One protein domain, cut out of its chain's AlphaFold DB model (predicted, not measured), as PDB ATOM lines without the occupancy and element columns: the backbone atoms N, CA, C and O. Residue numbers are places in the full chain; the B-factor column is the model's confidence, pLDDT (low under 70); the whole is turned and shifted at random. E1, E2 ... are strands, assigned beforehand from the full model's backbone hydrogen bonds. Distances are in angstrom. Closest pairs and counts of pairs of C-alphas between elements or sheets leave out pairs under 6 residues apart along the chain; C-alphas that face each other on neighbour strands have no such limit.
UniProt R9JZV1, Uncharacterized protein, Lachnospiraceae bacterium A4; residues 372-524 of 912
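AT A GLANCE: This is residues 372 to 524 of the 912 residues of an uncharacterized protein of Lachnospiraceae bacterium A4 (UniProt R9JZV1). With little regular structure, this is a long rod of two loop-rich lobes strung on one bent strand, E4: E1 to E3 on one half, E5 to E7 on the other. Seven named strands, E1 to E7 in order, hold 59 of 153 printed residues; the class is all strand. E2 to E7 form a mixed, branched sheet. The whole is extended, radius of gyration of the C-alphas 25.5 A, spanning 80 by 26 by 22 A.

IN THESE COORDINATES: Find E1, residues 372 to 374, from C-alpha 372 at (-8.687, -20.320, 70.593). Next come E2, 399 to 404; E3, 407 to 417; and E4, 437 to 457, 59.3 A long, which bends by 58 degrees at residue 444. Then find E5, 471 to 474; E6, 491 to 497; and E7, 518 to 524, ending at (-53.852, -18.360, 21.166).

HOW THE PARTS SIT: E2 E3 E4 E5 form a meander of antiparallel hairpins: see N 402 and O 409, 2.9 A; N 410 and O 446, 2.8 A; N 451 and O 473, 2.8 A. E7 is parallel to E4, with N 454 and O 518 at 2.8 A, and forms a hairpin with E6, with N 497 and O 521 at 2.9 A. E1 pairs with no named strand.

THE WHOLE: The farthest C-alphas, Gly 376 and Asn 490, are 80.6 A apart. The printed part has no cut; E2 to E3 is a tight link, the others long. Residues 387 and 503 to 504 have pLDDT under 70.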
ATOM      1  N   GLN A 372      -9.560 -20.435  69.420       90.81
ATOM      2  CA  GLN A 372      -8.687 -20.320  70.593       90.81
ATOM      3  C   GLN A 372      -7.225 -20.484  70.172       90.81
ATOM      4  O   GLN A 372      -6.895 -21.432  69.460       90.81
ATOM      5  N   VAL A 373      -6.355 -19.574  70.612       87.88
ATOM      6  CA  VAL A 373      -4.918 -19.552  70.288       87.88
ATOM      7  C   VAL A 373      -4.114 -19.386  71.583       87.88
ATOM      8  O   VAL A 373      -4.528 -18.644  72.470       87.88
ATOM      9  N   GLN A 374      -2.994 -20.100  71.726       84.69
ATOM     10  CA  GLN A 374      -2.070 -19.929  72.860       84.69
ATOM     11  C   GLN A 374      -1.379 -18.559  72.802       84.69
ATOM     12  O   GLN A 374      -1.025 -18.091  71.718       84.69
ATOM     13  N   SER A 375      -1.125 -17.967  73.969       85.56
ATOM     14  CA  SER A 375      -0.332 -16.744  74.105       85.56
ATOM     15  C   SER A 375       1.022 -16.866  73.392       85.56
ATOM     16  O   SER A 375       1.685 -17.904  73.469       85.56
ATOM     17  N   GLY A 376       1.425 -15.824  72.664       81.44
ATOM     18  CA  GLY A 376       2.697 -15.785  71.936       81.44
ATOM     19  C   GLY A 376       2.754 -16.645  70.663       81.44
ATOM     20  O   GLY A 376       3.834 -16.824  70.099       81.44
ATOM     21  N   ARG A 377       1.626 -17.193  70.185       86.62
ATOM     22  CA  ARG A 377       1.530 -17.900  68.891       86.62
ATOM     23  C   ARG A 377       0.856 -17.039  67.826       86.62
ATOM     24  O   ARG A 377       0.000 -16.220  68.145       86.62
ATOM     25  N   THR A 378       1.200 -17.272  66.562       88.25
ATOM     26  CA  THR A 378       0.456 -16.738  65.411       88.25
ATOM     27  C   THR A 378      -0.852 -17.512  65.187       88.25
ATOM     28  O   THR A 378      -1.072 -18.580  65.769       88.25
ATOM     29  N   VAL A 379      -1.737 -16.987  64.335       89.56
ATOM     30  CA  VAL A 379      -2.998 -17.636  63.932       89.56
ATOM     31  C   VAL A 379      -2.971 -17.994  62.441       89.56
ATOM     32  O   VAL A 379      -2.384 -17.276  61.643       89.56
ATOM     33  N   SER A 380      -3.596 -19.110  62.049       85.88
ATOM     34  CA  SER A 380      -3.657 -19.548  60.642       85.88
ATOM     35  C   SER A 380      -4.644 -18.726  59.800       85.88
ATOM     36  O   SER A 380      -5.769 -18.476  60.239       85.88
ATOM     37  N   GLU A 381      -4.237 -18.393  58.571       86.94
ATOM     38  CA  GLU A 381      -5.003 -17.669  57.537       86.94
ATOM     39  C   GLU A 381      -6.149 -18.495  56.909       86.94
ATOM     40  O   GLU A 381      -7.018 -17.951  56.228       86.94
ATOM     41  N   LEU A 382      -6.201 -19.813  57.144       87.38
ATOM     42  CA  LEU A 382      -7.392 -20.608  56.827       87.38
ATOM     43  C   LEU A 382      -8.557 -20.109  57.690       87.38
ATOM     44  O   LEU A 382      -8.465 -20.202  58.912       87.38
ATOM     45  N   VAL A 383      -9.641 -19.614  57.089       85.38
ATOM     46  CA  VAL A 383     -10.813 -19.076  57.809       85.38
ATOM     47  C   VAL A 383     -12.111 -19.617  57.212       85.38
ATOM     48  O   VAL A 383     -12.272 -19.666  55.990       85.38
ATOM     49  N   SER A 384     -13.053 -20.017  58.071       83.75
ATOM     50  CA  SER A 384     -14.452 -20.241  57.684       83.75
ATOM     51  C   SER A 384     -15.225 -18.917  57.603       83.75
ATOM     52  O   SER A 384     -15.231 -18.121  58.546       83.75
ATOM     53  N   VAL A 385     -15.911 -18.703  56.479       81.69
ATOM     54  CA  VAL A 385     -16.875 -17.613  56.264       81.69
ATOM     55  C   VAL A 385     -18.188 -18.233  55.798       81.69
ATOM     56  O   VAL A 385     -18.176 -19.157  54.982       81.69
ATOM     57  N   ASP A 386     -19.311 -17.744  56.325       72.00
ATOM     58  CA  ASP A 386     -20.665 -18.198  55.962       72.00
ATOM     59  C   ASP A 386     -20.900 -19.712  56.165       72.00
ATOM     60  O   ASP A 386     -21.622 -20.369  55.421       72.00
ATOM     61  N   GLY A 387     -20.214 -20.313  57.147       69.25
ATOM     62  CA  GLY A 387     -20.263 -21.758  57.407       69.25
ATOM     63  C   GLY A 387     -19.545 -22.636  56.368       69.25
ATOM     64  O   GLY A 387     -19.597 -23.860  56.471       69.25
ATOM     65  N   SER A 388     -18.847 -22.043  55.391       76.31
ATOM     66  CA  SER A 388     -17.998 -22.773  54.436       76.31
ATOM     67  C   SER A 388     -16.880 -23.559  55.129       76.31
ATOM     68  O   SER A 388     -16.404 -23.171  56.198       76.31
ATOM     69  N   GLN A 389     -16.347 -24.586  54.454       82.31
ATOM     70  CA  GLN A 389     -15.055 -25.166  54.840       82.31
ATOM     71  C   GLN A 389     -13.960 -24.072  54.902       82.31
ATOM     72  O   GLN A 389     -13.943 -23.197  54.024       82.31
ATOM     73  N   PRO A 390     -13.057 -24.101  55.909       85.38
ATOM     74  CA  PRO A 390     -12.010 -23.095  56.059       85.38
ATOM     75  C   PRO A 390     -11.080 -23.031  54.847       85.38
ATOM     76  O   PRO A 390     -10.580 -24.055  54.383       85.38
ATOM     77  N   ARG A 391     -10.811 -21.820  54.353       86.75
ATOM     78  CA  ARG A 391      -9.914 -21.580  53.212       86.75
ATOM     79  C   ARG A 391      -9.126 -20.286  53.399       86.75
ATOM     80  O   ARG A 391      -9.545 -19.421  54.161       86.75
ATOM     81  N   ILE A 392      -8.010 -20.138  52.687       88.75
ATOM     82  CA  ILE A 392      -7.320 -18.845  52.582       88.75
ATOM     83  C   ILE A 392      -8.175 -17.937  51.693       88.75
ATOM     84  O   ILE A 392      -8.463 -18.286  50.544       88.75
ATOM     85  N   LEU A 393      -8.592 -16.785  52.219       89.00
ATOM     86  CA  LEU A 393      -9.293 -15.767  51.439       89.00
ATOM     87  C   LEU A 393      -8.257 -14.943  50.674       89.00
ATOM     88  O   LEU A 393      -7.594 -14.079  51.244       89.00
ATOM     89  N   ARG A 394      -8.091 -15.210  49.380       87.94
ATOM     90  CA  ARG A 394      -7.187 -14.409  48.550       87.94
ATOM     91  C   ARG A 394      -7.816 -13.061  48.206       87.94
ATOM     92  O   ARG A 394      -8.996 -12.968  47.868       87.94
ATOM     93  N   LYS A 395      -6.989 -12.023  48.319       90.81
ATOM     94  CA  LYS A 395      -7.281 -10.640  47.932       90.81
ATOM     95  C   LYS A 395      -7.645 -10.588  46.448       90.81
ATOM     96  O   LYS A 395      -6.972 -11.221  45.644       90.81
ATOM     97  N   ASP A 396      -8.711  -9.865  46.124       90.19
ATOM     98  CA  ASP A 396      -9.326  -9.722  44.797       90.19
ATOM     99  C   ASP A 396      -9.924 -11.011  44.179       90.19
ATOM    100  O   ASP A 396     -10.903 -10.910  43.443       90.19
ATOM    101  N   ASP A 397      -9.436 -12.204  44.541       87.62
ATOM    102  CA  ASP A 397      -9.967 -13.506  44.094       87.62
ATOM    103  C   ASP A 397     -11.280 -13.923  44.795       87.62
ATOM    104  O   ASP A 397     -12.134 -14.564  44.180       87.62
ATOM    105  N   PHE A 398     -11.434 -13.657  46.101       89.56
ATOM    106  CA  PHE A 398     -12.592 -14.141  46.868       89.56
ATOM    107  C   PHE A 398     -13.756 -13.144  46.840       89.56
ATOM    108  O   PHE A 398     -13.626 -12.003  47.287       89.56
ATOM    109  N   THR A 399     -14.927 -13.601  46.394       91.62
ATOM    110  CA  THR A 399     -16.166 -12.810  46.352       91.62
ATOM    111  C   THR A 399     -17.301 -13.481  47.119       91.62
ATOM    112  O   THR A 399     -17.461 -14.699  47.045       91.62
ATOM    113  N   LEU A 400     -18.148 -12.681  47.771       89.75
ATOM    114  CA  LEU A 400     -19.417 -13.114  48.358       89.75
ATOM    115  C   LEU A 400     -20.580 -12.337  47.724       89.75
ATOM    116  O   LEU A 400     -20.525 -11.114  47.631       89.75
ATOM    117  N   THR A 401     -21.640 -13.028  47.310       89.75
ATOM    118  CA  THR A 401     -22.843 -12.425  46.710       89.75
ATOM    119  C   THR A 401     -24.041 -12.563  47.639       89.75
ATOM    120  O   THR A 401     -24.333 -13.667  48.095       89.75
ATOM    121  N   LYS A 402     -24.777 -11.473  47.872       86.38
ATOM    122  CA  LYS A 402     -26.021 -11.466  48.652       86.38
ATOM    123  C   LYS A 402     -27.161 -10.837  47.850       86.38
ATOM    124  O   LYS A 402     -26.967  -9.797  47.227       86.38
ATOM    125  N   GLU A 403     -28.349 -11.434  47.900       87.00
ATOM    126  CA  GLU A 403     -29.571 -10.834  47.354       87.00
ATOM    127  C   GLU A 403     -30.441 -10.230  48.467       87.00
ATOM    128  O   GLU A 403     -30.773 -10.914  49.434       87.00
ATOM    129  N   ASP A 404     -30.860  -8.974  48.299       80.06
ATOM    130  CA  ASP A 404     -31.848  -8.286  49.143       80.06
ATOM    131  C   ASP A 404     -32.788  -7.460  48.236       80.06
ATOM    132  O   ASP A 404     -32.327  -6.719  47.375       80.06
ATOM    133  N   GLU A 405     -34.110  -7.576  48.408       73.38
ATOM    134  CA  GLU A 405     -35.145  -6.732  47.759       73.38
ATOM    135  C   GLU A 405     -34.942  -6.404  46.252       73.38
ATOM    136  O   GLU A 405     -35.108  -5.264  45.821       73.38
ATOM    137  N   LYS A 406     -34.640  -7.421  45.426       81.31
ATOM    138  CA  LYS A 406     -34.346  -7.312  43.972       81.31
ATOM    139  C   LYS A 406     -33.032  -6.614  43.596       81.31
ATOM    140  O   LYS A 406     -32.829  -6.239  42.438       81.31
ATOM    141  N   LYS A 407     -32.128  -6.461  44.552       86.44
ATOM    142  CA  LYS A 407     -30.728  -6.141  44.306       86.44
ATOM    143  C   LYS A 407     -29.865  -7.362  44.546       86.44
ATOM    144  O   LYS A 407     -30.185  -8.218  45.369       86.44
ATOM    145  N   GLU A 408     -28.739  -7.383  43.858       89.88
ATOM    146  CA  GLU A 408     -27.625  -8.265  44.148       89.88
ATOM    147  C   GLU A 408     -26.412  -7.420  44.525       89.88
ATOM    148  O   GLU A 408     -26.013  -6.521  43.780       89.88
ATOM    149  N   THR A 409     -25.849  -7.709  45.693       89.62
ATOM    150  CA  THR A 409     -24.685  -7.028  46.250       89.62
ATOM    151  C   THR A 409     -23.512  -7.998  46.249       89.62
ATOM    152  O   THR A 409     -23.568  -9.049  46.890       89.62
ATOM    153  N   THR A 410     -22.450  -7.653  45.526       92.00
ATOM    154  CA  THR A 410     -21.196  -8.417  45.492       92.00
ATOM    155  C   THR A 410     -20.159  -7.735  46.372       92.00
ATOM    156  O   THR A 410     -19.907  -6.540  46.221       92.00
ATOM    157  N   TYR A 411     -19.550  -8.506  47.266       92.19
ATOM    158  CA  TYR A 411     -18.463  -8.101  48.148       92.19
ATOM    159  C   TYR A 411     -17.171  -8.792  47.699       92.19
ATOM    160  O   TYR A 411     -17.047 -10.008  47.835       92.19
ATOM    161  N   THR A 412     -16.199  -8.036  47.190       93.88
ATOM    162  CA  THR A 412     -14.874  -8.546  46.792       93.88
ATOM    163  C   THR A 412     -13.875  -8.349  47.926       93.88
ATOM    164  O   THR A 412     -13.701  -7.227  48.404       93.88
ATOM    165  N   PHE A 413     -13.218  -9.420  48.372       94.62
ATOM    166  CA  PHE A 413     -12.312  -9.408  49.519       94.62
ATOM    167  C   PHE A 413     -11.016  -8.643  49.224       94.62
ATOM    168  O   PHE A 413     -10.349  -8.892  48.222       94.62
ATOM    169  N   LYS A 414     -10.620  -7.731  50.117       94.50
ATOM    170  CA  LYS A 414      -9.433  -6.868  49.956       94.50
ATOM    171  C   LYS A 414      -8.322  -7.118  50.981       94.50
ATOM    172  O   LYS A 414      -7.280  -6.466  50.904       94.50
ATOM    173  N   GLY A 415      -8.517  -8.050  51.915       92.94
ATOM    174  CA  GLY A 415      -7.536  -8.433  52.933       92.94
ATOM    175  C   GLY A 415      -8.097  -8.435  54.358       92.94
ATOM    176  O   GLY A 415      -9.207  -7.963  54.610       92.94
ATOM    177  N   TRP A 416      -7.288  -8.953  55.281       94.44
ATOM    178  CA  TRP A 416      -7.529  -8.947  56.725       94.44
ATOM    179  C   TRP A 416      -6.784  -7.783  57.395       94.44
ATOM    180  O   TRP A 416      -5.665  -7.451  57.003       94.44
ATOM    181  N   TYR A 417      -7.402  -7.156  58.398       95.69
ATOM    182  CA  TYR A 417      -6.931  -5.914  59.016       95.69
ATOM    183  C   TYR A 417      -7.042  -5.942  60.548       95.69
ATOM    184  O   TYR A 417      -7.925  -6.586  61.112       95.69
ATOM    185  N   LYS A 418      -6.168  -5.198  61.235       93.94
ATOM    186  CA  LYS A 418      -6.105  -5.121  62.714       93.94
ATOM    187  C   LYS A 418      -7.163  -4.202  63.330       93.94
ATOM    188  O   LYS A 418      -7.287  -4.115  64.549       93.94
ATOM    189  N   ASP A 419      -7.851  -3.427  62.498       93.38
ATOM    190  CA  ASP A 419      -8.745  -2.352  62.902       93.38
ATOM    191  C   ASP A 419     -10.002  -2.317  62.029       93.38
ATOM    192  O   ASP A 419      -9.932  -2.510  60.819       93.38
ATOM    193  N   ASN A 420     -11.145  -1.989  62.633       91.06
ATOM    194  CA  ASN A 420     -12.439  -1.923  61.945       91.06
ATOM    195  C   ASN A 420     -12.504  -0.855  60.828       91.06
ATOM    196  O   ASN A 420     -13.366  -0.916  59.959       91.06
ATOM    197  N   ALA A 421     -11.596   0.131  60.822       91.44
ATOM    198  CA  ALA A 421     -11.465   1.091  59.721       91.44
ATOM    199  C   ALA A 421     -10.618   0.548  58.546       91.44
ATOM    200  O   ALA A 421     -10.460   1.226  57.529       91.44
ATOM    201  N   CYS A 422     -10.097  -0.676  58.672       91.69
ATOM    202  CA  CYS A 422      -9.282  -1.389  57.696       91.69
ATOM    203  C   CYS A 422      -8.099  -0.554  57.173       91.69
ATOM    204  O   CYS A 422      -7.916  -0.390  55.956       91.69
ATOM    205  N   THR A 423      -7.311  -0.005  58.107       92.06
ATOM    206  CA  THR A 423      -6.161   0.877  57.840       92.06
ATOM    207  C   THR A 423      -4.799   0.204  58.023       92.06
ATOM    208  O   THR A 423      -3.829   0.641  57.405       92.06
ATOM    209  N   LYS A 424      -4.711  -0.869  58.819       93.75
ATOM    210  CA  LYS A 424      -3.501  -1.678  59.032       93.75
ATOM    211  C   LYS A 424      -3.779  -3.130  58.647       93.75
ATOM    212  O   LYS A 424      -4.621  -3.761  59.279       93.75
ATOM    213  N   GLU A 425      -3.094  -3.650  57.633       93.94
ATOM    214  CA  GLU A 425      -3.207  -5.067  57.243       93.94
ATOM    215  C   GLU A 425      -2.651  -5.981  58.353       93.94
ATOM    216  O   GLU A 425      -1.754  -5.573  59.096       93.94
ATOM    217  N   TRP A 426      -3.233  -7.173  58.499       94.19
ATOM    218  CA  TRP A 426      -2.828  -8.209  59.454       94.19
ATOM    219  C   TRP A 426      -1.847  -9.192  58.800       94.19
ATOM    220  O   TRP A 426      -2.149  -9.764  57.753       94.19
ATOM    221  N   ASP A 427      -0.695  -9.416  59.429       92.06
ATOM    222  CA  ASP A 427       0.353 -10.327  58.963       92.06
ATOM    223  C   ASP A 427       0.298 -11.667  59.722       92.06
ATOM    224  O   ASP A 427       0.803 -11.810  60.837       92.06
ATOM    225  N   PHE A 428      -0.297 -12.682  59.088       89.88
ATOM    226  CA  PHE A 428      -0.429 -14.037  59.640       89.88
ATOM    227  C   PHE A 428       0.902 -14.772  59.868       89.88
ATOM    228  O   PHE A 428       0.930 -15.745  60.625       89.88
ATOM    229  N   ALA A 429       1.997 -14.345  59.232       87.75
ATOM    230  CA  ALA A 429       3.302 -14.975  59.398       87.75
ATOM    231  C   ALA A 429       4.056 -14.432  60.622       87.75
ATOM    232  O   ALA A 429       4.797 -15.185  61.254       87.75
ATOM    233  N   ASN A 430       3.862 -13.151  60.962       86.94
ATOM    234  CA  ASN A 430       4.663 -12.458  61.976       86.94
ATOM    235  C   ASN A 430       3.883 -11.994  63.223       86.94
ATOM    236  O   ASN A 430       4.516 -11.677  64.230       86.94
ATOM    237  N   GLU A 431       2.546 -11.937  63.204       91.00
ATOM    238  CA  GLU A 431       1.762 -11.415  64.337       91.00
ATOM    239  C   GLU A 431       1.302 -12.487  65.324       91.00
ATOM    240  O   GLU A 431       0.547 -13.404  64.992       91.00
ATOM    241  N   ILE A 432       1.747 -12.325  66.571       90.38
ATOM    242  CA  ILE A 432       1.421 -13.183  67.709       90.38
ATOM    243  C   ILE A 432       0.204 -12.667  68.486       90.38
ATOM    244  O   ILE A 432      -0.046 -11.466  68.569       90.38
ATOM    245  N   ILE A 433      -0.544 -13.591  69.086       91.81
ATOM    246  CA  ILE A 433      -1.712 -13.297  69.916       91.81
ATOM    247  C   ILE A 433      -1.281 -13.191  71.386       91.81
ATOM    248  O   ILE A 433      -0.903 -14.187  71.998       91.81
ATOM    249  N   GLU A 434      -1.355 -11.988  71.959       91.12
ATOM    250  CA  GLU A 434      -1.041 -11.701  73.377       91.12
ATOM    251  C   GLU A 434      -2.284 -11.298  74.199       91.12
ATOM    252  O   GLU A 434      -2.203 -11.076  75.405       91.12
ATOM    253  N   GLN A 435      -3.445 -11.188  73.547       92.25
ATOM    254  CA  GLN A 435      -4.749 -10.891  74.147       92.25
ATOM    255  C   GLN A 435      -5.888 -11.305  73.198       92.25
ATOM    256  O   GLN A 435      -5.649 -11.569  72.017       92.25
ATOM    257  N   ASP A 436      -7.136 -11.306  73.677       94.75
ATOM    258  CA  ASP A 436      -8.316 -11.455  72.813       94.75
ATOM    259  C   ASP A 436      -8.270 -10.415  71.677       94.75
ATOM    260  O   ASP A 436      -8.030  -9.224  71.900       94.75
ATOM    261  N   THR A 437      -8.442 -10.888  70.441       94.50
ATOM    262  CA  THR A 437      -8.101 -10.146  69.219       94.50
ATOM    263  C   THR A 437      -9.199 -10.293  68.171       94.50
ATOM    264  O   THR A 437      -9.649 -11.404  67.891       94.50
ATOM    265  N   THR A 438      -9.598  -9.186  67.542       95.00
ATOM    266  CA  THR A 438     -10.507  -9.203  66.386       95.00
ATOM    267  C   THR A 438      -9.746  -8.829  65.119       95.00
ATOM    268  O   THR A 438      -9.069  -7.802  65.088       95.00
ATOM    269  N   ILE A 439      -9.876  -9.652  64.081       94.69
ATOM    270  CA  ILE A 439      -9.278  -9.446  62.760       94.69
ATOM    271  C   ILE A 439     -10.418  -9.148  61.783       94.69
ATOM    272  O   ILE A 439     -11.344  -9.944  61.647       94.69
ATOM    273  N   TYR A 440     -10.368  -7.991  61.128       94.81
ATOM    274  CA  TYR A 440     -11.463  -7.431  60.334       94.81
ATOM    275  C   TYR A 440     -11.267  -7.687  58.837       94.81
ATOM    276  O   TYR A 440     -10.205  -7.393  58.286       94.81
ATOM    277  N   ALA A 441     -12.288  -8.214  58.165       93.81
ATOM    278  CA  ALA A 441     -12.306  -8.371  56.716       93.81
ATOM    279  C   ALA A 441     -12.635  -7.042  56.024       93.81
ATOM    280  O   ALA A 441     -13.631  -6.390  56.340       93.81
ATOM    281  N   LYS A 442     -11.836  -6.666  55.022       94.75
ATOM    282  CA  LYS A 442     -12.134  -5.532  54.140       94.75
ATOM    283  C   LYS A 442     -12.781  -6.016  52.853       94.75
ATOM    284  O   LYS A 442     -12.293  -6.963  52.235       94.75
ATOM    285  N   TRP A 443     -13.802  -5.297  52.401       94.38
ATOM    286  CA  TRP A 443     -14.516  -5.589  51.160       94.38
ATOM    287  C   TRP A 443     -14.644  -4.351  50.280       94.38
ATOM    288  O   TRP A 443     -14.712  -3.222  50.767       94.38
ATOM    289  N   GLU A 444     -14.720  -4.581  48.978       94.44
ATOM    290  CA  GLU A 444     -15.204  -3.627  47.984       94.44
ATOM    291  C   GLU A 444     -16.598  -4.070  47.540       94.44
ATOM    292  O   GLU A 444     -16.800  -5.242  47.225       94.44
ATOM    293  N   GLN A 445     -17.563  -3.152  47.576       93.00
ATOM    294  CA  GLN A 445     -18.976  -3.443  47.336       93.00
ATOM    295  C   GLN A 445     -19.404  -2.956  45.949       93.00
ATOM    296  O   GLN A 445     -19.156  -1.807  45.587       93.00
ATOM    297  N   SER A 446     -20.115  -3.811  45.217       89.31
ATOM    298  CA  SER A 446     -20.822  -3.473  43.979       89.31
ATOM    299  C   SER A 446     -22.286  -3.907  44.082       89.31
ATOM    300  O   SER A 446     -22.572  -4.954  44.660       89.31
ATOM    301  N   GLU A 447     -23.209  -3.122  43.528       90.38
ATOM    302  CA  GLU A 447     -24.650  -3.413  43.501       90.38
ATOM    303  C   GLU A 447     -25.164  -3.438  42.056       90.38
ATOM    304  O   GLU A 447     -24.776  -2.593  41.247       90.38
ATOM    305  N   ARG A 448     -26.077  -4.367  41.749       88.88
ATOM    306  CA  ARG A 448     -26.783  -4.460  40.459       88.88
ATOM    307  C   ARG A 448     -28.259  -4.774  40.716       88.88
ATOM    308  O   ARG A 448     -28.573  -5.698  41.470       88.88
ATOM    309  N   ALA A 449     -29.177  -4.010  40.130       90.56
ATOM    310  CA  ALA A 449     -30.610  -4.277  40.237       90.56
ATOM    311  C   ALA A 449     -31.041  -5.380  39.257       90.56
ATOM    312  O   ALA A 449     -30.469  -5.525  38.173       90.56
ATOM    313  N   TYR A 450     -32.074  -6.143  39.622       91.88
ATOM    314  CA  TYR A 450     -32.656  -7.161  38.753       91.88
ATOM    315  C   TYR A 450     -34.190  -7.151  38.739       91.88
ATOM    316  O   TYR A 450     -34.864  -6.718  39.672       91.88
ATOM    317  N   PHE A 451     -34.754  -7.688  37.661       93.00
ATOM    318  CA  PHE A 451     -36.186  -7.772  37.407       93.00
ATOM    319  C   PHE A 451     -36.603  -9.201  37.058       93.00
ATOM    320  O   PHE A 451     -35.824 -10.005  36.539       93.00
ATOM    321  N   THR A 452     -37.861  -9.529  37.351       93.75
ATOM    322  CA  THR A 452     -38.474 -10.806  36.971       93.75
ATOM    323  C   THR A 452     -39.219 -10.672  35.646       93.75
ATOM    324  O   THR A 452     -40.124  -9.848  35.523       93.75
ATOM    325  N   VAL A 453     -38.938 -11.562  34.689       96.00
ATOM    326  CA  VAL A 453     -39.812 -11.812  33.533       96.00
ATOM    327  C   VAL A 453     -40.533 -13.143  33.726       96.00
ATOM    328  O   VAL A 453     -39.904 -14.195  33.829       96.00
ATOM    329  N   THR A 454     -41.863 -13.106  33.777       95.69
ATOM    330  CA  THR A 454     -42.728 -14.284  33.953       95.69
ATOM    331  C   THR A 454     -43.523 -14.548  32.680       95.69
ATOM    332  O   THR A 454     -44.153 -13.638  32.142       95.69
ATOM    333  N   TYR A 455     -43.550 -15.797  32.216       95.25
ATOM    334  CA  TYR A 455     -44.342 -16.207  31.057       95.25
ATOM    335  C   TYR A 455     -45.582 -16.991  31.497       95.25
ATOM    336  O   TYR A 455     -45.517 -17.869  32.361       95.25
ATOM    337  N   SER A 456     -46.735 -16.666  30.916       92.94
ATOM    338  CA  SER A 456     -48.024 -17.241  31.304       92.94
ATOM    339  C   SER A 456     -48.936 -17.500  30.100       92.94
ATOM    340  O   SER A 456     -48.653 -17.045  28.993       92.94
ATOM    341  N   THR A 457     -50.051 -18.206  30.289       91.62
ATOM    342  CA  THR A 457     -51.133 -18.325  29.296       91.62
ATOM    343  C   THR A 457     -52.468 -17.874  29.888       91.62
ATOM    344  O   THR A 457     -52.645 -17.767  31.102       91.62
ATOM    345  N   THR A 458     -53.454 -17.630  29.028       82.00
ATOM    346  CA  THR A 458     -54.828 -17.319  29.446       82.00
ATOM    347  C   THR A 458     -55.511 -18.465  30.205       82.00
ATOM    348  O   THR A 458     -56.367 -18.208  31.055       82.00
ATOM    349  N   GLU A 459     -55.124 -19.712  29.916       81.38
ATOM    350  CA  GLU A 459     -55.846 -20.944  30.274       81.38
ATOM    351  C   GLU A 459     -55.097 -21.852  31.265       81.38
ATOM    352  O   GLU A 459     -55.661 -22.862  31.688       81.38
ATOM    353  N   GLY A 460     -53.866 -21.497  31.646       84.31
ATOM    354  CA  GLY A 460     -52.949 -22.308  32.458       84.31
ATOM    355  C   GLY A 460     -51.715 -22.743  31.658       84.31
ATOM    356  O   GLY A 460     -51.818 -23.081  30.472       84.31
ATOM    357  N   ASN A 461     -50.529 -22.688  32.271       89.19
ATOM    358  CA  ASN A 461     -49.270 -23.034  31.598       89.19
ATOM    359  C   ASN A 461     -49.208 -24.534  31.277       89.19
ATOM    360  O   ASN A 461     -48.731 -24.915  30.217       89.19
ATOM    361  N   GLU A 462     -49.807 -25.371  32.124       89.44
ATOM    362  CA  GLU A 462     -49.895 -26.827  31.992       89.44
ATOM    363  C   GLU A 462     -50.682 -27.314  30.758       89.44
ATOM    364  O   GLU A 462     -50.688 -28.504  30.454       89.44
ATOM    365  N   LYS A 463     -51.347 -26.404  30.030       86.94
ATOM    366  CA  LYS A 463     -52.085 -26.699  28.789       86.94
ATOM    367  C   LYS A 463     -51.326 -26.314  27.513       86.94
ATOM    368  O   LYS A 463     -51.849 -26.523  26.417       86.94
ATOM    369  N   ALA A 464     -50.124 -25.745  27.628       88.25
ATOM    370  CA  ALA A 464     -49.305 -25.323  26.496       88.25
ATOM    371  C   ALA A 464     -47.863 -25.826  26.633       88.25
ATOM    372  O   ALA A 464     -47.209 -25.612  27.648       88.25
ATOM    373  N   ALA A 465     -47.338 -26.437  25.572       89.69
ATOM    374  CA  ALA A 465     -45.911 -26.719  25.470       89.69
ATOM    375  C   ALA A 465     -45.145 -25.455  25.037       89.69
ATOM    376  O   ALA A 465     -45.722 -24.541  24.435       89.69
ATOM    377  N   ASN A 466     -43.834 -25.430  25.301       91.38
ATOM    378  CA  ASN A 466     -42.925 -24.330  24.951       91.38
ATOM    379  C   ASN A 466     -43.276 -22.973  25.604       91.38
ATOM    380  O   ASN A 466     -43.057 -21.917  25.009       91.38
ATOM    381  N   ILE A 467     -43.810 -22.993  26.830       93.31
ATOM    382  CA  ILE A 467     -43.842 -21.810  27.703       93.31
ATOM    383  C   ILE A 467     -42.471 -21.696  28.390       93.31
ATOM    384  O   ILE A 467     -42.066 -22.664  29.031       93.31
ATOM    385  N   PRO A 468     -41.737 -20.574  28.257       93.00
ATOM    386  CA  PRO A 468     -40.447 -20.410  28.918       93.00
ATOM    387  C   PRO A 468     -40.593 -20.278  30.435       93.00
ATOM    388  O   PRO A 468     -41.624 -19.834  30.943       93.00
ATOM    389  N   GLU A 469     -39.528 -20.607  31.154       92.19
ATOM    390  CA  GLU A 469     -39.466 -20.449  32.605       92.19
ATOM    391  C   GLU A 469     -39.332 -18.979  33.037       92.19
ATOM    392  O   GLU A 469     -39.063 -18.075  32.238       92.19
ATOM    393  N   LYS A 470     -39.534 -18.734  34.336       93.38
ATOM    394  CA  LYS A 470     -39.369 -17.418  34.960       93.38
ATOM    395  C   LYS A 470     -37.899 -16.986  34.867       93.38
ATOM    396  O   LYS A 470     -37.035 -17.631  35.452       93.38
ATOM    397  N   LYS A 471     -37.614 -15.874  34.185       93.88
ATOM    398  CA  LYS A 471     -36.247 -15.377  33.970       93.88
ATOM    399  C   LYS A 471     -35.909 -14.225  34.928       93.88
ATOM    400  O   LYS A 471     -36.639 -13.235  34.964       93.88
ATOM    401  N   LYS A 472     -34.790 -14.335  35.654       92.75
ATOM    402  CA  LYS A 472     -34.084 -13.200  36.285       92.75
ATOM    403  C   LYS A 472     -33.289 -12.473  35.192       92.75
ATOM    404  O   LYS A 472     -32.621 -13.128  34.393       92.75
ATOM    405  N   LEU A 473     -33.402 -11.152  35.124       93.31
ATOM    406  CA  LEU A 473     -32.611 -10.289  34.240       93.31
ATOM    407  C   LEU A 473     -32.104  -9.105  35.049       93.31
ATOM    408  O   LEU A 473     -32.892  -8.494  35.767       93.31
ATOM    409  N   TYR A 474     -30.832  -8.764  34.912       91.19
ATOM    410  CA  TYR A 474     -30.296  -7.550  35.528       91.19
ATOM    411  C   TYR A 474     -30.614  -6.310  34.674       91.19
ATOM    412  O   TYR A 474     -30.985  -6.426  33.506       91.19
ATOM    413  N   GLU A 475     -30.517  -5.116  35.260       87.00
ATOM    414  CA  GLU A 475     -31.013  -3.854  34.678       87.00
ATOM    415  C   GLU A 475     -30.410  -3.451  33.315       87.00
ATOM    416  O   GLU A 475     -31.042  -2.725  32.545       87.00
ATOM    417  N   ASP A 476     -29.217  -3.947  32.985       87.12
ATOM    418  CA  ASP A 476     -28.526  -3.755  31.705       87.12
ATOM    419  C   ASP A 476     -28.741  -4.910  30.696       87.12
ATOM    420  O   ASP A 476     -28.409  -4.784  29.511       87.12
ATOM    421  N   GLU A 477     -29.341  -6.024  31.124       92.31
ATOM    422  CA  GLU A 477     -29.485  -7.238  30.320       92.31
ATOM    423  C   GLU A 477     -30.741  -7.251  29.451       92.31
ATOM    424  O   GLU A 477     -31.841  -6.882  29.860       92.31
ATOM    425  N   LYS A 478     -30.596  -7.752  28.224       93.50
ATOM    426  CA  LYS A 478     -31.658  -7.715  27.217       93.50
ATOM    427  C   LYS A 478     -32.653  -8.864  27.371       93.50
ATOM    428  O   LYS A 478     -32.290 -10.039  27.481       93.50
ATOM    429  N   LEU A 479     -33.937  -8.527  27.264       94.94
ATOM    430  CA  LEU A 479     -35.005  -9.501  27.093       94.94
ATOM    431  C   LEU A 479     -35.023 -10.013  25.651       94.94
ATOM    432  O   LEU A 479     -35.688  -9.463  24.768       94.94
ATOM    433  N   GLU A 480     -34.280 -11.089  25.425       93.69
ATOM    434  CA  GLU A 480     -34.314 -11.817  24.163       93.69
ATOM    435  C   GLU A 480     -35.606 -12.615  23.976       93.69
ATOM    436  O   GLU A 480     -36.265 -13.045  24.925       93.69
ATOM    437  N   LYS A 481     -35.984 -12.790  22.709       91.75
ATOM    438  CA  LYS A 481     -37.223 -13.464  22.326       91.75
ATOM    439  C   LYS A 481     -37.083 -14.987  22.461       91.75
ATOM    440  O   LYS A 481     -36.122 -15.533  21.922       91.75
ATOM    441  N   PRO A 482     -38.058 -15.694  23.071       91.38
ATOM    442  CA  PRO A 482     -38.070 -17.154  23.098       91.38
ATOM    443  C   PRO A 482     -37.913 -17.767  21.701       91.38
ATOM    444  O   PRO A 482     -38.655 -17.420  20.775       91.38
ATOM    445  N   SER A 483     -36.942 -18.674  21.566       86.31
ATOM    446  CA  SER A 483     -36.611 -19.375  20.319       86.31
ATOM    447  C   SER A 483     -37.724 -20.344  19.910       86.31
ATOM    448  O   SER A 483     -38.231 -20.286  18.787       86.31
ATOM    449  N   LYS A 484     -38.169 -21.183  20.851       87.88
ATOM    450  CA  LYS A 484     -39.348 -22.041  20.692       87.88
ATOM    451  C   LYS A 484     -40.626 -21.206  20.822       87.88
ATOM    452  O   LYS A 484     -40.762 -20.370  21.714       87.88
ATOM    453  N   LYS A 485     -41.581 -21.438  19.918       87.81
ATOM    454  CA  LYS A 485     -42.906 -20.797  19.942       87.81
ATOM    455  C   LYS A 485     -43.835 -21.598  20.866       87.81
ATOM    456  O   LYS A 485     -43.921 -22.811  20.671       87.81
ATOM    457  N   PRO A 486     -44.580 -20.959  21.787       92.44
ATOM    458  CA  PRO A 486     -45.659 -21.606  22.526       92.44
ATOM    459  C   PRO A 486     -46.638 -22.351  21.616       92.44
ATOM    460  O   PRO A 486     -47.004 -21.867  20.542       92.44
ATOM    461  N   SER A 487     -47.102 -23.515  22.062       89.25
ATOM    462  CA  SER A 487     -47.946 -24.412  21.267       89.25
ATOM    463  C   SER A 487     -49.042 -25.056  22.116       89.25
ATOM    464  O   SER A 487     -48.759 -25.650  23.154       89.25
ATOM    465  N   MET A 488     -50.292 -24.971  21.651       86.75
ATOM    466  CA  MET A 488     -51.482 -25.509  22.319       86.75
ATOM    467  C   MET A 488     -52.360 -26.259  21.306       86.75
ATOM    468  O   MET A 488     -52.530 -25.814  20.166       86.75
ATOM    469  N   LYS A 489     -52.920 -27.408  21.710       85.06
ATOM    470  CA  LYS A 489     -53.712 -28.283  20.827       85.06
ATOM    471  C   LYS A 489     -54.924 -27.545  20.244       85.06
ATOM    472  O   LYS A 489     -55.621 -26.826  20.948       85.06
ATOM    473  N   ASN A 490     -55.158 -27.736  18.944       82.62
ATOM    474  CA  ASN A 490     -56.202 -27.080  18.142       82.62
ATOM    475  C   ASN A 490     -56.175 -25.533  18.152       82.62
ATOM    476  O   ASN A 490     -57.146 -24.916  17.721       82.62
ATOM    477  N   LYS A 491     -55.072 -24.888  18.565       86.94
ATOM    478  CA  LYS A 491     -54.922 -23.424  18.519       86.94
ATOM    479  C   LYS A 491     -53.669 -22.978  17.758       86.94
ATOM    480  O   LYS A 491     -52.817 -23.785  17.385       86.94
ATOM    481  N   THR A 492     -53.582 -21.676  17.511       87.19
ATOM    482  CA  THR A 492     -52.501 -20.990  16.798       87.19
ATOM    483  C   THR A 492     -51.989 -19.849  17.666       87.19
ATOM    484  O   THR A 492     -52.736 -18.917  17.966       87.19
ATOM    485  N   PHE A 493     -50.717 -19.909  18.060       90.94
ATOM    486  CA  PHE A 493     -50.056 -18.849  18.821       90.94
ATOM    487  C   PHE A 493     -49.953 -17.561  17.994       90.94
ATOM    488  O   PHE A 493     -49.474 -17.591  16.858       90.94
ATOM    489  N   LYS A 494     -50.401 -16.434  18.559       89.81
ATOM    490  CA  LYS A 494     -50.390 -15.117  17.895       89.81
ATOM    491  C   LYS A 494     -49.309 -14.174  18.410       89.81
ATOM    492  O   LYS A 494     -48.885 -13.283  17.678       89.81
ATOM    493  N   GLY A 495     -48.821 -14.393  19.625       91.19
ATOM    494  CA  GLY A 495     -47.741 -13.609  20.204       91.19
ATOM    495  C   GLY A 495     -47.769 -13.597  21.725       91.19
ATOM    496  O   GLY A 495     -48.658 -14.165  22.360       91.19
ATOM    497  N   TRP A 496     -46.776 -12.915  22.282       93.38
ATOM    498  CA  TRP A 496     -46.728 -12.528  23.686       93.38
ATOM    499  C   TRP A 496     -47.395 -11.161  23.863       93.38
ATOM    500  O   TRP A 496     -47.252 -10.300  22.996       93.38
ATOM    501  N   TYR A 497     -48.101 -10.959  24.970       93.31
ATOM    502  CA  TYR A 497     -48.867  -9.751  25.289       93.31
ATOM    503  C   TYR A 497     -48.614  -9.342  26.745       93.31
ATOM    504  O   TYR A 497     -48.399 -10.202  27.593       93.31
ATOM    505  N   THR A 498     -48.655  -8.048  27.064       91.31
ATOM    506  CA  THR A 498     -48.423  -7.541  28.438       91.31
ATOM    507  C   THR A 498     -49.664  -7.588  29.336       91.31
ATOM    508  O   THR A 498     -49.613  -7.199  30.498       91.31
ATOM    509  N   SER A 499     -50.793  -8.064  28.808       87.06
ATOM    510  CA  SER A 499     -52.060  -8.226  29.520       87.06
ATOM    511  C   SER A 499     -52.677  -9.576  29.171       87.06
ATOM    512  O   SER A 499     -52.485 -10.083  28.065       87.06
ATOM    513  N   LYS A 500     -53.436 -10.142  30.113       84.62
ATOM    514  CA  LYS A 500     -54.215 -11.366  29.907       84.62
ATOM    515  C   LYS A 500     -55.415 -11.135  28.976       84.62
ATOM    516  O   LYS A 500     -55.817 -12.053  28.265       84.62
ATOM    517  N   ASP A 501     -55.946  -9.909  28.978       79.81
ATOM    518  CA  ASP A 501     -57.238  -9.566  28.376       79.81
ATOM    519  C   ASP A 501     -57.127  -8.658  27.133       79.81
ATOM    520  O   ASP A 501     -58.071  -8.596  26.343       79.81
ATOM    521  N   ASP A 502     -55.996  -7.963  26.911       74.19
ATOM    522  CA  ASP A 502     -55.781  -7.236  25.647       74.19
ATOM    523  C   ASP A 502     -55.226  -8.154  24.557       74.19
ATOM    524  O   ASP A 502     -54.078  -8.588  24.604       74.19
ATOM    525  N   THR A 503     -56.031  -8.380  23.522       68.19
ATOM    526  CA  THR A 503     -55.669  -9.170  22.338       68.19
ATOM    527  C   THR A 503     -55.127  -8.319  21.183       68.19
ATOM    528  O   THR A 503     -54.718  -8.857  20.150       68.19
ATOM    529  N   LYS A 504     -55.088  -6.985  21.334       68.19
ATOM    530  CA  LYS A 504     -54.753  -6.033  20.260       68.19
ATOM    531  C   LYS A 504     -53.255  -5.735  20.161       68.19
ATOM    532  O   LYS A 504     -52.753  -5.512  19.060       68.19
ATOM    533  N   SER A 505     -52.538  -5.741  21.287       78.69
ATOM    534  CA  SER A 505     -51.178  -5.186  21.385       78.69
ATOM    535  C   SER A 505     -50.101  -6.253  21.640       78.69
ATOM    536  O   SER A 505     -49.645  -6.436  22.765       78.69
ATOM    537  N   VAL A 506     -49.646  -6.939  20.581       89.94
ATOM    538  CA  VAL A 506     -48.501  -7.873  20.670       89.94
ATOM    539  C   VAL A 506     -47.255  -7.142  21.192       89.94
ATOM    540  O   VAL A 506     -46.874  -6.100  20.651       89.94
ATOM    541  N   PHE A 507     -46.584  -7.724  22.187       91.88
ATOM    542  CA  PHE A 507     -45.331  -7.240  22.763       91.88
ATOM    543  C   PHE A 507     -44.173  -7.317  21.753       91.88
ATOM    544  O   PHE A 507     -43.893  -8.358  21.149       91.88
ATOM    545  N   LYS A 508     -43.487  -6.181  21.578       92.50
ATOM    546  CA  LYS A 508     -42.464  -5.959  20.539       92.50
ATOM    547  C   LYS A 508     -41.109  -5.487  21.078       92.50
ATOM    548  O   LYS A 508     -40.192  -5.324  20.282       92.50
ATOM    549  N   ALA A 509     -40.961  -5.261  22.385       92.12
ATOM    550  CA  ALA A 509     -39.754  -4.670  22.980       92.12
ATOM    551  C   ALA A 509     -38.626  -5.693  23.248       92.12
ATOM    552  O   ALA A 509     -37.904  -5.583  24.232       92.12
ATOM    553  N   TRP A 510     -38.478  -6.681  22.364       94.19
ATOM    554  CA  TRP A 510     -37.396  -7.667  22.402       94.19
ATOM    555  C   TRP A 510     -36.035  -7.012  22.122       94.19
ATOM    556  O   TRP A 510     -35.968  -6.009  21.409       94.19
ATOM    557  N   GLY A 511     -34.959  -7.574  22.677       92.88
ATOM    558  CA  GLY A 511     -33.597  -7.043  22.531       92.88
ATOM    559  C   GLY A 511     -33.342  -5.737  23.299       92.88
ATOM    560  O   GLY A 511     -32.334  -5.066  23.064       92.88
ATOM    561  N   LYS A 512     -34.253  -5.355  24.204       92.25
ATOM    562  CA  LYS A 512     -34.120  -4.204  25.111       92.25
ATOM    563  C   LYS A 512     -33.992  -4.670  26.564       92.25
ATOM    564  O   LYS A 512     -34.530  -5.733  26.883       92.25
ATOM    565  N   PRO A 513     -33.338  -3.889  27.442       91.38
ATOM    566  CA  PRO A 513     -33.405  -4.122  28.877       91.38
ATOM    567  C   PRO A 513     -34.824  -3.973  29.429       91.38
ATOM    568  O   PRO A 513     -35.672  -3.305  28.827       91.38
ATOM    569  N   VAL A 514     -35.070  -4.606  30.574       91.00
ATOM    570  CA  VAL A 514     -36.336  -4.532  31.315       91.00
ATOM    571  C   VAL A 514     -36.126  -3.643  32.541       91.00
ATOM    572  O   VAL A 514     -35.072  -3.703  33.160       91.00
ATOM    573  N   THR A 515     -37.112  -2.810  32.880       90.25
ATOM    574  CA  THR A 515     -37.005  -1.788  33.944       90.25
ATOM    575  C   THR A 515     -37.993  -1.987  35.100       90.25
ATOM    576  O   THR A 515     -38.093  -1.136  35.979       90.25
ATOM    577  N   GLU A 516     -38.779  -3.063  35.067       91.62
ATOM    578  CA  GLU A 516     -39.778  -3.452  36.069       91.62
ATOM    579  C   GLU A 516     -40.100  -4.954  35.924       91.62
ATOM    580  O   GLU A 516     -39.665  -5.589  34.963       91.62
ATOM    581  N   ASP A 517     -40.866  -5.546  36.847       93.25
ATOM    582  CA  ASP A 517     -41.314  -6.936  36.663       93.25
ATOM    583  C   ASP A 517     -42.317  -7.032  35.509       93.25
ATOM    584  O   ASP A 517     -43.365  -6.384  35.515       93.25
ATOM    585  N   LEU A 518     -42.035  -7.908  34.548       93.31
ATOM    586  CA  LEU A 518     -42.823  -8.062  33.334       93.31
ATOM    587  C   LEU A 518     -43.511  -9.428  33.304       93.31
ATOM    588  O   LEU A 518     -42.854 -10.466  33.364       93.31
ATOM    589  N   THR A 519     -44.834  -9.448  33.131       94.00
ATOM    590  CA  THR A 519     -45.559 -10.685  32.794       94.00
ATOM    591  C   THR A 519     -45.963 -10.675  31.325       94.00
ATOM    592  O   THR A 519     -46.616  -9.742  30.859       94.00
ATOM    593  N   LEU A 520     -45.583 -11.727  30.596       94.12
ATOM    594  CA  LEU A 520     -45.922 -11.933  29.194       94.12
ATOM    595  C   LEU A 520     -46.892 -13.108  29.039       94.12
ATOM    596  O   LEU A 520     -46.571 -14.254  29.344       94.12
ATOM    597  N   TYR A 521     -48.078 -12.821  28.513       93.31
ATOM    598  CA  TYR A 521     -49.136 -13.789  28.250       93.31
ATOM    599  C   TYR A 521     -49.062 -14.295  26.807       93.31
ATOM    600  O   TYR A 521     -49.092 -13.507  25.861       93.31
ATOM    601  N   ALA A 522     -48.973 -15.611  26.626       93.12
ATOM    602  CA  ALA A 522     -49.088 -16.261  25.330       93.12
ATOM    603  C   ALA A 522     -50.554 -16.272  24.888       93.12
ATOM    604  O   ALA A 522     -51.397 -16.894  25.540       93.12
ATOM    605  N   HIS A 523     -50.854 -15.606  23.772       89.81
ATOM    606  CA  HIS A 523     -52.201 -15.569  23.211       89.81
ATOM    607  C   HIS A 523     -52.375 -16.586  22.076       89.81
ATOM    608  O   HIS A 523     -51.505 -16.737  21.210       89.81
ATOM    609  N   PHE A 524     -53.529 -17.255  22.065       89.19
ATOM    610  CA  PHE A 524     -53.852 -18.360  21.166       89.19
ATOM    611  C   PHE A 524     -55.258 -18.189  20.569       89.19
ATOM    612  O   PHE A 524     -56.236 -18.102  21.307       89.19
TER     613      PHE A 524